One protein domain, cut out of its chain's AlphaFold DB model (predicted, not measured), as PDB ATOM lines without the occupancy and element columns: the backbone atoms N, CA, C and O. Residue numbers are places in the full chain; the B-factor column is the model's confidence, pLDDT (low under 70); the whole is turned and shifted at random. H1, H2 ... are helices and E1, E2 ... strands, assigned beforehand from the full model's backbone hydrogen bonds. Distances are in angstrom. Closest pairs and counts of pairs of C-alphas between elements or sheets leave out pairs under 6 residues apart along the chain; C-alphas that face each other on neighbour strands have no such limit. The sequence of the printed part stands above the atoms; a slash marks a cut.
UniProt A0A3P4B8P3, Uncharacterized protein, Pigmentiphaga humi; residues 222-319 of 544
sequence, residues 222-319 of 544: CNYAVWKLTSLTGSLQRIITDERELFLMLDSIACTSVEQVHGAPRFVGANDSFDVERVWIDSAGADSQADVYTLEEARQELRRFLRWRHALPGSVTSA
ATOM      1  N   CYS A 222     118.204 -14.500   3.720       89.38
ATOM      2  CA  CYS A 222     117.840 -13.361   2.878       89.38
ATOM      3  C   CYS A 222     117.301 -12.158   3.668       89.38
ATOM      4  O   CYS A 222     116.912 -11.172   3.059       89.38
ATOM      5  N   ASN A 223     117.274 -12.207   5.000       87.81
ATOM      6  CA  ASN A 223     116.915 -11.044   5.809       87.81
ATOM      7  C   ASN A 223     118.151 -10.179   6.090       87.81
ATOM      8  O   ASN A 223     119.245 -10.710   6.319       87.81
ATOM      9  N   TYR A 224     117.968  -8.860   6.119       89.25
ATOM     10  CA  TYR A 224     118.974  -7.893   6.559       89.25
ATOM     11  C   TYR A 224     118.486  -7.122   7.786       89.25
ATOM     12  O   TYR A 224     117.285  -7.013   8.035       89.25
ATOM     13  N   ALA A 225     119.432  -6.648   8.594       90.25
ATOM     14  CA  ALA A 225     119.134  -5.918   9.814       90.25
ATOM     15  C   ALA A 225     118.902  -4.432   9.520       90.25
ATOM     16  O   ALA A 225     119.603  -3.834   8.709       90.25
ATOM     17  N   VAL A 226     117.930  -3.866  10.224       88.38
ATOM     18  CA  VAL A 226     117.626  -2.441  10.325       88.38
ATOM     19  C   VAL A 226     117.559  -2.108  11.805       88.38
ATOM     20  O   VAL A 226     117.053  -2.898  12.604       88.38
ATOM     21  N   TRP A 227     118.071  -0.949  12.190       86.94
ATOM     22  CA  TRP A 227     118.126  -0.525  13.582       86.94
ATOM     23  C   TRP A 227     117.252   0.690  13.800       86.94
ATOM     24  O   TRP A 227     117.131   1.550  12.941       86.94
ATOM     25  N   LYS A 228     116.657   0.785  14.976       85.00
ATOM     26  CA  LYS A 228     116.027   2.003  15.455       85.00
ATOM     27  C   LYS A 228     116.849   2.492  16.633       85.00
ATOM     28  O   LYS A 228     116.940   1.794  17.641       85.00
ATOM     29  N   LEU A 229     117.465   3.659  16.478       82.62
ATOM     30  CA  LEU A 229     118.208   4.331  17.536       82.62
ATOM     31  C   LEU A 229     117.315   5.352  18.223       82.62
ATOM     32  O   LEU A 229     116.581   6.079  17.552       82.62
ATOM     33  N   THR A 230     117.421   5.423  19.545       83.06
ATOM     34  CA  THR A 230     116.816   6.473  20.370       83.06
ATOM     35  C   THR A 230     117.892   7.044  21.288       83.06
ATOM     36  O   THR A 230     118.459   6.314  22.100       83.06
ATOM     37  N   SER A 231     118.211   8.325  21.127       77.69
ATOM     38  CA  SER A 231     119.132   9.070  21.989       77.69
ATOM     39  C   SER A 231     118.564   9.248  23.391       77.69
ATOM     40  O   SER A 231     117.349   9.338  23.573       77.69
ATOM     41  N   LEU A 232     119.454   9.262  24.385       74.31
ATOM     42  CA  LEU A 232     119.086   9.497  25.780       74.31
ATOM     43  C   LEU A 232     119.301  10.937  26.231       74.31
ATOM     44  O   LEU A 232     118.623  11.379  27.156       74.31
ATOM     45  N   THR A 233     120.278  11.632  25.648       59.44
ATOM     46  CA  THR A 233     120.602  13.021  26.015       59.44
ATOM     47  C   THR A 233     120.188  14.037  24.958       59.44
ATOM     48  O   THR A 233     120.092  15.218  25.276       59.44
ATOM     49  N   GLY A 234     119.937  13.591  23.731       56.44
ATOM     50  CA  GLY A 234     119.286  14.355  22.678       56.44
ATOM     51  C   GLY A 234     117.943  13.729  22.314       56.44
ATOM     52  O   GLY A 234     117.478  12.773  22.932       56.44
ATOM     53  N   SER A 235     117.310  14.249  21.273       52.12
ATOM     54  CA  SER A 235     116.009  13.756  20.804       52.12
ATOM     55  C   SER A 235     116.084  12.946  19.516       52.12
ATOM     56  O   SER A 235     115.062  12.685  18.878       52.12
ATOM     57  N   LEU A 236     117.288  12.539  19.112       59.53
ATOM     58  CA  LEU A 236     117.457  11.714  17.930       59.53
ATOM     59  C   LEU A 236     116.674  10.406  18.099       59.53
ATOM     60  O   LEU A 236     117.040   9.546  18.899       59.53
ATOM     61  N   GLN A 237     115.648  10.229  17.275       69.62
ATOM     62  CA  GLN A 237     114.980   8.955  17.074       69.62
ATOM     63  C   GLN A 237     114.998   8.638  15.585       69.62
ATOM     64  O   GLN A 237     114.392   9.347  14.782       69.62
ATOM     65  N   ARG A 238     115.712   7.580  15.202       72.06
ATOM     66  CA  ARG A 238     116.023   7.340  13.793       72.06
ATOM     67  C   ARG A 238     116.021   5.870  13.429       72.06
ATOM     68  O   ARG A 238     116.535   5.040  14.173       72.06
ATOM     69  N   ILE A 239     115.463   5.573  12.259       76.12
ATOM     70  CA  ILE A 239     115.568   4.261  11.626       76.12
ATOM     71  C   ILE A 239     116.794   4.277  10.718       76.12
ATOM     72  O   ILE A 239     116.902   5.118   9.832       76.12
ATOM     73  N   ILE A 240     117.692   3.339  10.967       80.31
ATOM     74  CA  ILE A 240     118.960   3.133  10.290       80.31
ATOM     75  C   ILE A 240     118.863   1.863   9.471       80.31
ATOM     76  O   ILE A 240     118.647   0.778  10.015       80.31
ATOM     77  N   THR A 241     119.028   1.992   8.163       80.69
ATOM     78  CA  THR A 241     118.776   0.891   7.229       80.69
ATOM     79  C   THR A 241     119.981  -0.021   7.029       80.69
ATOM     80  O   THR A 241     119.810  -1.135   6.530       80.69
ATOM     81  N   ASP A 242     121.180   0.419   7.421       86.06
ATOM     82  CA  ASP A 242     122.412  -0.335   7.223       86.06
ATOM     83  C   ASP A 242     123.558   0.035   8.191       86.06
ATOM     84  O   ASP A 242     123.488   0.995   8.961       86.06
ATOM     85  N   GLU A 243     124.639  -0.750   8.162       90.69
ATOM     86  CA  GLU A 243     125.776  -0.585   9.071       90.69
ATOM     87  C   GLU A 243     126.609   0.677   8.828       90.69
ATOM     88  O   GLU A 243     127.293   1.118   9.751       90.69
ATOM     89  N   ARG A 244     126.576   1.282   7.632       86.25
ATOM     90  CA  ARG A 244     127.342   2.513   7.365       86.25
ATOM     91  C   ARG A 244     126.836   3.635   8.253       86.25
ATOM     92  O   ARG A 244     127.617   4.319   8.907       86.25
ATOM     93  N   GLU A 245     125.521   3.803   8.267       83.00
ATOM     94  CA  GLU A 245     124.853   4.835   9.044       83.00
ATOM     95  C   GLU A 245     124.898   4.507  10.534       83.00
ATOM     96  O   GLU A 245     125.224   5.384  11.328       83.00
ATOM     97  N   LEU A 246     124.705   3.237  10.916       88.06
ATOM     98  CA  LEU A 246     124.880   2.819  12.308       88.06
ATOM     99  C   LEU A 246     126.268   3.209  12.821       88.06
ATOM    100  O   LEU A 246     126.392   3.807  13.884       88.06
ATOM    101  N   PHE A 247     127.320   2.900  12.065       90.12
ATOM    102  CA  PHE A 247     128.695   3.143  12.495       90.12
ATOM    103  C   PHE A 247     129.067   4.627  12.455       90.12
ATOM    104  O   PHE A 247     129.862   5.064  13.284       90.12
ATOM    105  N   LEU A 248     128.457   5.414  11.565       81.94
ATOM    106  CA  LEU A 248     128.543   6.875  11.602       81.94
ATOM    107  C   LEU A 248     127.959   7.428  12.913       81.94
ATOM    108  O   LEU A 248     128.582   8.278  13.545       81.94
ATOM    109  N   MET A 249     126.807   6.906  13.351       81.75
ATOM    110  CA  MET A 249     126.192   7.285  14.627       81.75
ATOM    111  C   MET A 249     127.030   6.850  15.830       81.75
ATOM    112  O   MET A 249     127.175   7.595  16.794       81.75
ATOM    113  N   LEU A 250     127.618   5.653  15.795       85.88
ATOM    114  CA  LEU A 250     128.500   5.203  16.873       85.88
ATOM    115  C   LEU A 250     129.778   6.054  16.972       85.88
ATOM    116  O   LEU A 250     130.239   6.315  18.084       85.88
ATOM    117  N   ASP A 251     130.336   6.505  15.843       82.81
ATOM    118  CA  ASP A 251     131.492   7.416  15.817       82.81
ATOM    119  C   ASP A 251     131.126   8.799  16.378       82.81
ATOM    120  O   ASP A 251     131.895   9.342  17.169       82.81
ATOM    121  N   SER A 252     129.937   9.337  16.062       73.25
ATOM    122  CA  SER A 252     129.520  10.674  16.523       73.25
ATOM    123  C   SER A 252     129.381  10.779  18.044       73.25
ATOM    124  O   SER A 252     129.703  11.813  18.633       73.25
ATOM    125  N   ILE A 253     128.974   9.695  18.708       73.62
ATOM    126  CA  ILE A 253     128.883   9.659  20.175       73.62
ATOM    127  C   ILE A 253     130.183   9.215  20.852       73.62
ATOM    128  O   ILE A 253     130.226   9.118  22.080       73.62
ATOM    129  N   ALA A 254     131.231   8.915  20.074       75.88
ATOM    130  CA  ALA A 254     132.443   8.244  20.537       75.88
ATOM    131  C   ALA A 254     132.105   6.976  21.347       75.88
ATOM    132  O   ALA A 254     132.470   6.836  22.518       75.88
ATOM    133  N   CYS A 255     131.337   6.068  20.736       83.75
ATOM    134  CA  CYS A 255     130.848   4.860  21.390       83.75
ATOM    135  C   CYS A 255     132.001   3.938  21.813       83.75
ATOM    136  O   CYS A 255     132.873   3.600  21.011       83.75
ATOM    137  N   THR A 256     131.982   3.486  23.069       90.81
ATOM    138  CA  THR A 256     133.040   2.630  23.635       90.81
ATOM    139  C   THR A 256     132.523   1.351  24.276       90.81
ATOM    140  O   THR A 256     133.296   0.407  24.451       90.81
ATOM    141  N   SER A 257     131.237   1.274  24.626       95.75
ATOM    142  CA  SER A 257     130.693   0.102  25.313       95.75
ATOM    143  C   SER A 257     129.225  -0.164  24.983       95.75
ATOM    144  O   SER A 257     128.528   0.685  24.432       95.75
ATOM    145  N   VAL A 258     128.774  -1.383  25.295       96.00
ATOM    146  CA  VAL A 258     127.363  -1.776  25.221       96.00
ATOM    147  C   VAL A 258     126.947  -2.395  26.547       96.00
ATOM    148  O   VAL A 258     127.589  -3.338  27.034       96.00
ATOM    149  N   GLU A 259     125.842  -1.907  27.089       95.31
ATOM    150  CA  GLU A 259     125.176  -2.438  28.273       95.31
ATOM    151  C   GLU A 259     123.750  -2.904  27.952       95.31
ATOM    152  O   GLU A 259     123.247  -2.704  26.847       95.31
ATOM    153  N   GLN A 260     123.112  -3.596  28.895       91.44
ATOM    154  CA  GLN A 260     121.719  -4.014  28.766       91.44
ATOM    155  C   GLN A 260     120.872  -3.247  29.771       91.44
ATOM    156  O   GLN A 260     121.092  -3.355  30.977       91.44
ATOM    157  N   VAL A 261     119.882  -2.515  29.269       85.81
ATOM    158  CA  VAL A 261     118.986  -1.684  30.072       85.81
ATOM    159  C   VAL A 261     117.551  -2.014  29.681       85.81
ATOM    160  O   VAL A 261     117.216  -2.082  28.506       85.81
ATOM    161  N   HIS A 262     116.703  -2.314  30.668       82.94
ATOM    162  CA  HIS A 262     115.299  -2.712  30.457       82.94
ATOM    163  C   HIS A 262     115.086  -3.839  29.424       82.94
ATOM    164  O   HIS A 262     114.038  -3.933  28.794       82.94
ATOM    165  N   GLY A 263     116.072  -4.727  29.271       78.56
ATOM    166  CA  GLY A 263     116.020  -5.845  28.327       78.56
ATOM    167  C   GLY A 263     116.507  -5.521  26.911       78.56
ATOM    168  O   GLY A 263     116.716  -6.464  26.152       78.56
ATOM    169  N   ALA A 264     116.780  -4.254  26.585       84.62
ATOM    170  CA  ALA A 264     117.322  -3.823  25.298       84.62
ATOM    171  C   ALA A 264     118.828  -3.496  25.387       84.62
ATOM    172  O   ALA A 264     119.311  -3.085  26.450       84.62
ATOM    173  N   PRO A 265     119.603  -3.690  24.303       93.56
ATOM    174  CA  PRO A 265     120.974  -3.206  24.229       93.56
ATOM    175  C   PRO A 265     121.034  -1.678  24.142       93.56
ATOM    176  O   PRO A 265     120.306  -1.054  23.369       93.56
ATOM    177  N   ARG A 266     121.969  -1.094  24.891       95.31
ATOM    178  CA  ARG A 266     122.286   0.332  24.885       95.31
ATOM    179  C   ARG A 266     123.750   0.536  24.532       95.31
ATOM    180  O   ARG A 266     124.625  -0.011  25.202       95.31
ATOM    181  N   PHE A 267     124.011   1.324  23.497       95.38
ATOM    182  CA  PHE A 267     125.355   1.735  23.098       95.38
ATOM    183  C   PHE A 267     125.728   3.005  23.857       95.38
ATOM    184  O   PHE A 267     125.019   4.003  23.770       95.38
ATOM    185  N   VAL A 268     126.832   2.964  24.598       93.19
ATOM    186  CA  VAL A 268     127.264   4.043  25.493       93.19
ATOM    187  C   VAL A 268     128.528   4.685  24.938       93.19
ATOM    188  O   VAL A 268     129.541   4.010  24.698       93.19
ATOM    189  N   GLY A 269     128.458   5.993  24.712       85.88
ATOM    190  CA  GLY A 269     129.556   6.832  24.256       85.88
ATOM    191  C   GLY A 269     129.900   7.941  25.245       85.88
ATOM    192  O   GLY A 269     129.284   8.068  26.302       85.88
ATOM    193  N   ALA A 270     130.925   8.723  24.912       73.94
ATOM    194  CA  ALA A 270     131.352   9.857  25.732       73.94
ATOM    195  C   ALA A 270     130.383  11.045  25.637       73.94
ATOM    196  O   ALA A 270     130.211  11.770  26.616       73.94
ATOM    197  N   ASN A 271     129.758  11.228  24.469       65.69
ATOM    198  CA  ASN A 271     128.921  12.397  24.186       65.69
ATOM    199  C   ASN A 271     127.426  12.122  24.403       65.69
ATOM    200  O   ASN A 271     126.686  13.042  24.735       65.69
ATOM    201  N   ASP A 272     126.990  10.874  24.211       76.00
ATOM    202  CA  ASP A 272     125.593  10.445  24.322       76.00
ATOM    203  C   ASP A 272     125.511   8.908  24.442       76.00
ATOM    204  O   ASP A 272     126.521   8.198  24.404       76.00
ATOM    205  N   SER A 273     124.304   8.372  24.604       85.94
ATOM    206  CA  SER A 273     124.001   6.944  24.538       85.94
ATOM    207  C   SER A 273     122.766   6.690  23.678       85.94
ATOM    208  O   SER A 273     121.819   7.473  23.700       85.94
ATOM    209  N   PHE A 274     122.759   5.564  22.966       88.81
ATOM    210  CA  PHE A 274     121.631   5.135  22.143       88.81
ATOM    211  C   PHE A 274     121.005   3.856  22.684       88.81
ATOM    212  O   PHE A 274     121.683   2.832  22.802       88.81
ATOM    213  N   ASP A 275     119.699   3.894  22.937       90.06
ATOM    214  CA  ASP A 275     118.871   2.692  23.021       90.06
ATOM    215  C   ASP A 275     118.617   2.168  21.608       90.06
ATOM    216  O   ASP A 275     118.236   2.931  20.713       90.06
ATOM    217  N   VAL A 276     118.864   0.872  21.396       89.62
ATOM    218  CA  VAL A 276     118.865   0.282  20.053       89.62
ATOM    219  C   VAL A 276     117.938  -0.913  19.966       89.62
ATOM    220  O   VAL A 276     118.135  -1.938  20.618       89.62
ATOM    221  N   GLU A 277     116.970  -0.809  19.066       88.25
ATOM    222  CA  GLU A 277     116.118  -1.916  18.643       88.25
ATOM    223  C   GLU A 277     116.574  -2.394  17.261       88.25
ATOM    224  O   GLU A 277     116.974  -1.584  16.426       88.25
ATOM    225  N   ARG A 278     116.515  -3.704  16.997       89.62
ATOM    226  CA  ARG A 278     116.811  -4.272  15.674       89.62
ATOM    227  C   ARG A 278     115.572  -4.952  15.116       89.62
ATOM    228  O   ARG A 278     114.927  -5.746  15.797       89.62
ATOM    229  N   VAL A 279     115.295  -4.677  13.854       87.88
ATOM    230  CA  VAL A 279     114.255  -5.313  13.055       87.88
ATOM    231  C   VAL A 279     114.924  -5.980  11.861       87.88
ATOM    232  O   VAL A 279     115.899  -5.468  11.316       87.88
ATOM    233  N   TRP A 280     114.423  -7.140  11.463       85.44
ATOM    234  CA  TRP A 280     114.854  -7.814  10.249       85.44
ATOM    235  C   TRP A 280     113.879  -7.512   9.120       85.44
ATOM    236  O   TRP A 280     112.667  -7.563   9.322       85.44
ATOM    237  N   ILE A 281     114.404  -7.208   7.940       83.62
ATOM    238  CA  ILE A 281     113.611  -6.966   6.737       83.62
ATOM    239  C   ILE A 281     113.996  -8.010   5.693       83.62
ATOM    240  O   ILE A 281     115.183  -8.277   5.482       83.62
ATOM    241  N   ASP A 282     112.994  -8.614   5.055       82.56
ATOM    242  CA  ASP A 282     113.231  -9.513   3.926       82.56
ATOM    243  C   ASP A 282     113.810  -8.725   2.741       82.56
ATOM    244  O   ASP A 282     113.368  -7.619   2.442       82.56
ATOM    245  N   SER A 283     114.768  -9.299   2.013       78.12
ATOM    246  CA  SER A 283     115.381  -8.653   0.841       78.12
ATOM    247  C   SER A 283     114.389  -8.356  -0.290       78.12
ATOM    248  O   SER A 283     114.693  -7.543  -1.160       78.12
ATOM    249  N   ALA A 284     113.205  -8.978  -0.291       71.44
ATOM    250  CA  ALA A 284     112.108  -8.616  -1.192       71.44
ATOM    251  C   ALA A 284     111.325  -7.359  -0.747       71.44
ATOM    252  O   ALA A 284     110.460  -6.892  -1.485       71.44
ATOM    253  N   GLY A 285     111.602  -6.817   0.444       60.66
ATOM    254  CA  GLY A 285     110.985  -5.608   0.998       60.66
ATOM    255  C   GLY A 285     109.526  -5.768   1.438       60.66
ATOM    256  O   GLY A 285     108.872  -4.771   1.730       60.66
ATOM    257  N   ALA A 286     109.001  -6.997   1.454       57.41
ATOM    258  CA  ALA A 286     107.579  -7.258   1.673       57.41
ATOM    259  C   ALA A 286     107.194  -7.337   3.158       57.41
ATOM    260  O   ALA A 286     106.120  -6.868   3.524       57.41
ATOM    261  N   ASP A 287     108.074  -7.880   4.004       70.25
ATOM    262  CA  ASP A 287     107.776  -8.175   5.403       70.25
ATOM    263  C   ASP A 287     108.908  -7.726   6.334       70.25
ATOM    264  O   ASP A 287     110.096  -7.826   6.011       70.25
ATOM    265  N   SER A 288     108.521  -7.269   7.528       73.75
ATOM    266  CA  SER A 288     109.438  -7.004   8.635       73.75
ATOM    267  C   SER A 288     109.169  -7.975   9.778       73.75
ATOM    268  O   SER A 288     108.022  -8.322  10.067       73.75
ATOM    269  N   GLN A 289     110.234  -8.438  10.423       75.75
ATOM    270  CA  GLN A 289     110.162  -9.374  11.535       75.75
ATOM    271  C   GLN A 289     111.003  -8.860  12.698       75.75
ATOM    272  O   GLN A 289     112.200  -8.599  12.570       75.75
ATOM    273  N   ALA A 290     110.366  -8.725  13.858       71.19
ATOM    274  CA  ALA A 290     111.073  -8.448  15.095       71.19
ATOM    275  C   ALA A 290     111.710  -9.746  15.611       71.19
ATOM    276  O   ALA A 290     111.034 -10.760  15.775       71.19
ATOM    277  N   ASP A 291     113.009  -9.701  15.891       77.19
ATOM    278  CA  ASP A 291     113.718 -10.734  16.645       77.19
ATOM    279  C   ASP A 291     114.442 -10.053  17.802       77.19
ATOM    280  O   ASP A 291     114.815  -8.881  17.713       77.19
ATOM    281  N   VAL A 292     114.631 -10.779  18.899       82.88
ATOM    282  CA  VAL A 292     115.260 -10.221  20.098       82.88
ATOM    283  C   VAL A 292     116.684  -9.806  19.753       82.88
ATOM    284  O   VAL A 292     117.508 -10.655  19.417       82.88
ATOM    285  N   TYR A 293     116.977  -8.510  19.852       89.81
ATOM    286  CA  TYR A 293     118.338  -8.013  19.707       89.81
ATOM    287  C   TYR A 293     119.090  -8.223  21.015       89.81
ATOM    288  O   TYR A 293     118.806  -7.586  22.030       89.81
ATOM    289  N   THR A 294     120.008  -9.180  21.020       90.12
ATOM    290  CA  THR A 294     120.701  -9.577  22.243       90.12
ATOM    291  C   THR A 294     121.893  -8.669  22.542       90.12
ATOM    292  O   THR A 294     122.513  -8.086  21.651       90.12
ATOM    293  N   LEU A 295     122.273  -8.597  23.821       92.12
ATOM    294  CA  LEU A 295     123.478  -7.881  24.251       92.12
ATOM    295  C   LEU A 295     124.749  -8.425  23.573       92.12
ATOM    296  O   LEU A 295     125.681  -7.671  23.303       92.12
ATOM    297  N   GLU A 296     124.810  -9.733  23.312       92.19
ATOM    298  CA  GLU A 296     125.965 -10.351  22.662       92.19
ATOM    299  C   GLU A 296     126.102  -9.915  21.201       92.19
ATOM    300  O   GLU A 296     127.203  -9.548  20.788       92.19
ATOM    301  N   GLU A 297     124.999  -9.877  20.450       91.81
ATOM    302  CA  GLU A 297     124.984  -9.369  19.074       91.81
ATOM    303  C   GLU A 297     125.380  -7.890  19.030       91.81
ATOM    304  O   GLU A 297     126.256  -7.513  18.257       91.81
ATOM    305  N   ALA A 298     124.843  -7.060  19.926       93.94
ATOM    306  CA  ALA A 298     125.225  -5.651  20.000       93.94
ATOM    307  C   ALA A 298     126.720  -5.455  20.329       93.94
ATOM    308  O   ALA A 298     127.391  -4.598  19.753       93.94
ATOM    309  N   ARG A 299     127.295  -6.304  21.193       95.50
ATOM    310  CA  ARG A 299     128.748  -6.331  21.449       95.50
ATOM    311  C   ARG A 299     129.557  -6.829  20.252       95.50
ATOM    312  O   ARG A 299     130.726  -6.464  20.120       95.50
ATOM    313  N   GLN A 300     129.009  -7.709  19.418       92.88
ATOM    314  CA  GLN A 300     129.650  -8.116  18.166       92.88
ATOM    315  C   GLN A 300     129.674  -6.948  17.172       92.88
ATOM    316  O   GLN A 300     130.746  -6.665  16.639       92.88
ATOM    317  N   GLU A 301     128.567  -6.213  17.023       93.81
ATOM    318  CA  GLU A 301     128.509  -5.012  16.177       93.81
ATOM    319  C   GLU A 301     129.466  -3.920  16.665       93.81
ATOM    320  O   GLU A 301     130.249  -3.400  15.873       93.81
ATOM    321  N   LEU A 302     129.519  -3.641  17.975       95.75
ATOM    322  CA  LEU A 302     130.487  -2.681  18.517       95.75
ATOM    323  C   LEU A 302     131.935  -3.110  18.233       95.75
ATOM    324  O   LEU A 302     132.758  -2.300  17.816       95.75
ATOM    325  N   ARG A 303     132.273  -4.392  18.433       94.69
ATOM    326  CA  ARG A 303     133.622  -4.897  18.123       94.69
ATOM    327  C   ARG A 303     133.945  -4.753  16.642       94.69
ATOM    328  O   ARG A 303     135.075  -4.415  16.298       94.69
ATOM    329  N   ARG A 304     132.976  -5.023  15.773       93.38
ATOM    330  CA  ARG A 304     133.115  -4.875  14.328       93.38
ATOM    331  C   ARG A 304     133.349  -3.415  13.940       93.38
ATOM    332  O   ARG A 304     134.337  -3.154  13.255       93.38
ATOM    333  N   PHE A 305     132.546  -2.489  14.469       94.00
ATOM    334  CA  PHE A 305     132.739  -1.043  14.338       94.00
ATOM    335  C   PHE A 305     134.142  -0.622  14.771       94.00
ATOM    336  O   PHE A 305     134.866  -0.021  13.984       94.00
ATOM    337  N   LEU A 306     134.562  -0.983  15.987       93.69
ATOM    338  CA  LEU A 306     135.867  -0.586  16.508       93.69
ATOM    339  C   LEU A 306     137.004  -1.126  15.633       93.69
ATOM    340  O   LEU A 306     137.902  -0.364  15.290       93.69
ATOM    341  N   ARG A 307     136.966  -2.396  15.206       93.12
ATOM    342  CA  ARG A 307     137.987  -2.952  14.292       93.12
ATOM    343  C   ARG A 307     138.087  -2.156  12.993       93.12
ATOM    344  O   ARG A 307     139.195  -1.825  12.583       93.12
ATOM    345  N   TRP A 308     136.947  -1.855  12.375       93.12
ATOM    346  CA  TRP A 308     136.897  -1.073  11.144       93.12
ATOM    347  C   TRP A 308     137.412   0.353  11.372       93.12
ATOM    348  O   TRP A 308     138.342   0.790  10.701       93.12
ATOM    349  N   ARG A 309     136.912   1.043  12.406       87.19
ATOM    350  CA  ARG A 309     137.316   2.404  12.787       87.19
ATOM    351  C   ARG A 309     138.824   2.554  12.988       87.19
ATOM    352  O   ARG A 309     139.371   3.581  12.593       87.19
ATOM    353  N   HIS A 310     139.477   1.560  13.598       89.94
ATOM    354  CA  HIS A 310     140.928   1.548  13.832       89.94
ATOM    355  C   HIS A 310     141.746   1.282  12.559       89.94
ATOM    356  O   HIS A 310     142.933   1.599  12.525       89.94
ATOM    357  N   ALA A 311     141.146   0.672  11.535       89.88
ATOM    358  CA  ALA A 311     141.810   0.389  10.266       89.88
ATOM    359  C   ALA A 311     141.732   1.552   9.266       89.88
ATOM    360  O   ALA A 311     142.530   1.595   8.328       89.88
ATOM    361  N   LEU A 312     140.781   2.473   9.449       82.81
ATOM    362  CA  LEU A 312     140.624   3.635   8.582       82.81
ATOM    363  C   LEU A 312     141.779   4.633   8.777       82.81
ATOM    364  O   LEU A 312     142.177   4.899   9.912       82.81
ATOM    365  N   PRO A 313     142.277   5.257   7.694       71.94
ATOM    366  CA  PRO A 313     143.328   6.275   7.772       71.94
ATOM    367  C   PRO A 313     142.849   7.613   8.369       71.94
ATOM    368  O   PRO A 313     143.670   8.477   8.662       71.94
ATOM    369  N   GLY A 314     141.534   7.795   8.544       70.75
ATOM    370  CA  GLY A 314     140.908   9.029   9.022       70.75
ATOM    371  C   GLY A 314     139.658   8.774   9.872       70.75
ATOM    372  O   GLY A 314     139.527   7.729  10.512       70.75
ATOM    373  N   SER A 315     138.740   9.743   9.910       70.06
ATOM    374  CA  SER A 315     137.418   9.587  10.538       70.06
ATOM    375  C   SER A 315     136.474   8.738   9.678       70.06
ATOM    376  O   SER A 315     136.680   8.609   8.467       70.06
ATOM    377  N   VAL A 316     135.399   8.210  10.275       73.69
ATOM    378  CA  VAL A 316     134.345   7.492   9.530       73.69
ATOM    379  C   VAL A 316     133.744   8.384   8.447       73.69
ATOM    380  O   VAL A 316     133.575   7.951   7.307       73.69
ATOM    381  N   THR A 317     133.510   9.656   8.767       69.94
ATOM    382  CA  THR A 317     133.034  10.663   7.814       69.94
ATOM    383  C   THR A 317     133.980  10.829   6.628       69.94
ATOM    384  O   THR A 317     133.522  10.828   5.489       69.94
ATOM    385  N   SER A 318     135.294  10.914   6.870       68.56
ATOM    386  CA  SER A 318     136.282  11.051   5.790       68.56
ATOM    387  C   SER A 318     136.326   9.817   4.885       68.56
ATOM    388  O   SER A 318     136.388   9.948   3.666       68.56
ATOM    389  N   ALA A 319     136.204   8.617   5.462       77.00
ATOM    390  CA  ALA A 319     136.118   7.377   4.699       77.00
ATOM    391  C   ALA A 319     134.860   7.361   3.820       77.00
ATOM    392  O   ALA A 319     134.945   7.083   2.625       77.00
TER     393      ALA A 319
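AT A GLANCE: This is residues 222 to 319 of the 544 residues of an uncharacterized protein of Pigmentiphaga humi (UniProt A0A3P4B8P3). A strongly twisted antiparallel sheet has two helices, H1 and H2, packed on it about perpendicular to each other, with short H3 against H1 at the end of the printed part. The long strands E1 and E5 run side by side through the sheet; E2 lies beyond E1, while E4 with E3, and farther along E6, lie on the other side of E5, and no helix packs on E6. The 98 printed residues hold six named strands and three named helices in the order E1 E2 H1 E3 E4 E5 E6 H2 H3, class mixed. The whole is compact and rounded, with a radius of gyration of the C-alphas of 13.4 A and spans of 38 by 30 by 25 A.

HOW THE PARTS SIT: In the branched sheet, E5, residues 273 to 282, has E1, residues 223 to 231, on one side, antiparallel at 156 degrees, with N 226 and O 279 2.8 A apart, within hydrogen-bond range. On the other side of E5 are E4, residues 264 to 269, with N 267 to O 274 at 2.9 A, and E6, residues 288 to 290, with N 289 to O 280 at 2.8 A. The pairing is staggered: E5 pairs with E4 over residues 273 to 275 and with E6 over 279 to 281. Edge strand E2, residues 237 to 240, forms a hairpin with E1, N 240 to O 227 being 2.7 A. Edge strand E3, residues 255 to 261, forms a hairpin with E4, N 266 to O 259 being 2.8 A. E3, E4, E5 and E6 make a meander, each strand the antiparallel neighbour of the one before. H2, residues 295 to 311, is on the sheet at a height of 7.7 A, over E4 and along the strands; its closest C-alphas to E3 are Val 258 and Arg 299, 6.1 A. H1, residues 243 to 252, is on the sheet at a height of 7.1 A and only just over E4, with 3 C-alphas falling on it. H1 and H2 are close but not clearly touching, the closest C-alphas, of Phe 247 and Phe 305, being 6.1 A apart, and about perpendicular at 78 degrees. H3, residues 316 to 319, touches H1, closest at the C-alphas of Leu 248 and Val 316, 6.2 A. Each O i to N i+4 pair is within hydrogen-bond range in H1 and H2; H3 is too short for one.

IN THESE COORDINATES: E1 begins at C-alpha 223, (116.915, -11.044, 5.809), and is 25.9 A long; E5 is 28.5 A, E4 16.3 A and E3 16.1 A. H2 is 24.5 A and H1 14.0 A. H3 ends at C-alpha 319, (136.118, 7.377, 4.699).

THE WHOLE: The C-alphas of Ala 286 and Pro 313, the two farthest apart, are 38.7 A apart. The printed part has no cut, and its links are tight. Mean pLDDT of the printed part is 82.8, with residues 233 to 237, 271, 285 to 286 and 317 to 318 under 70.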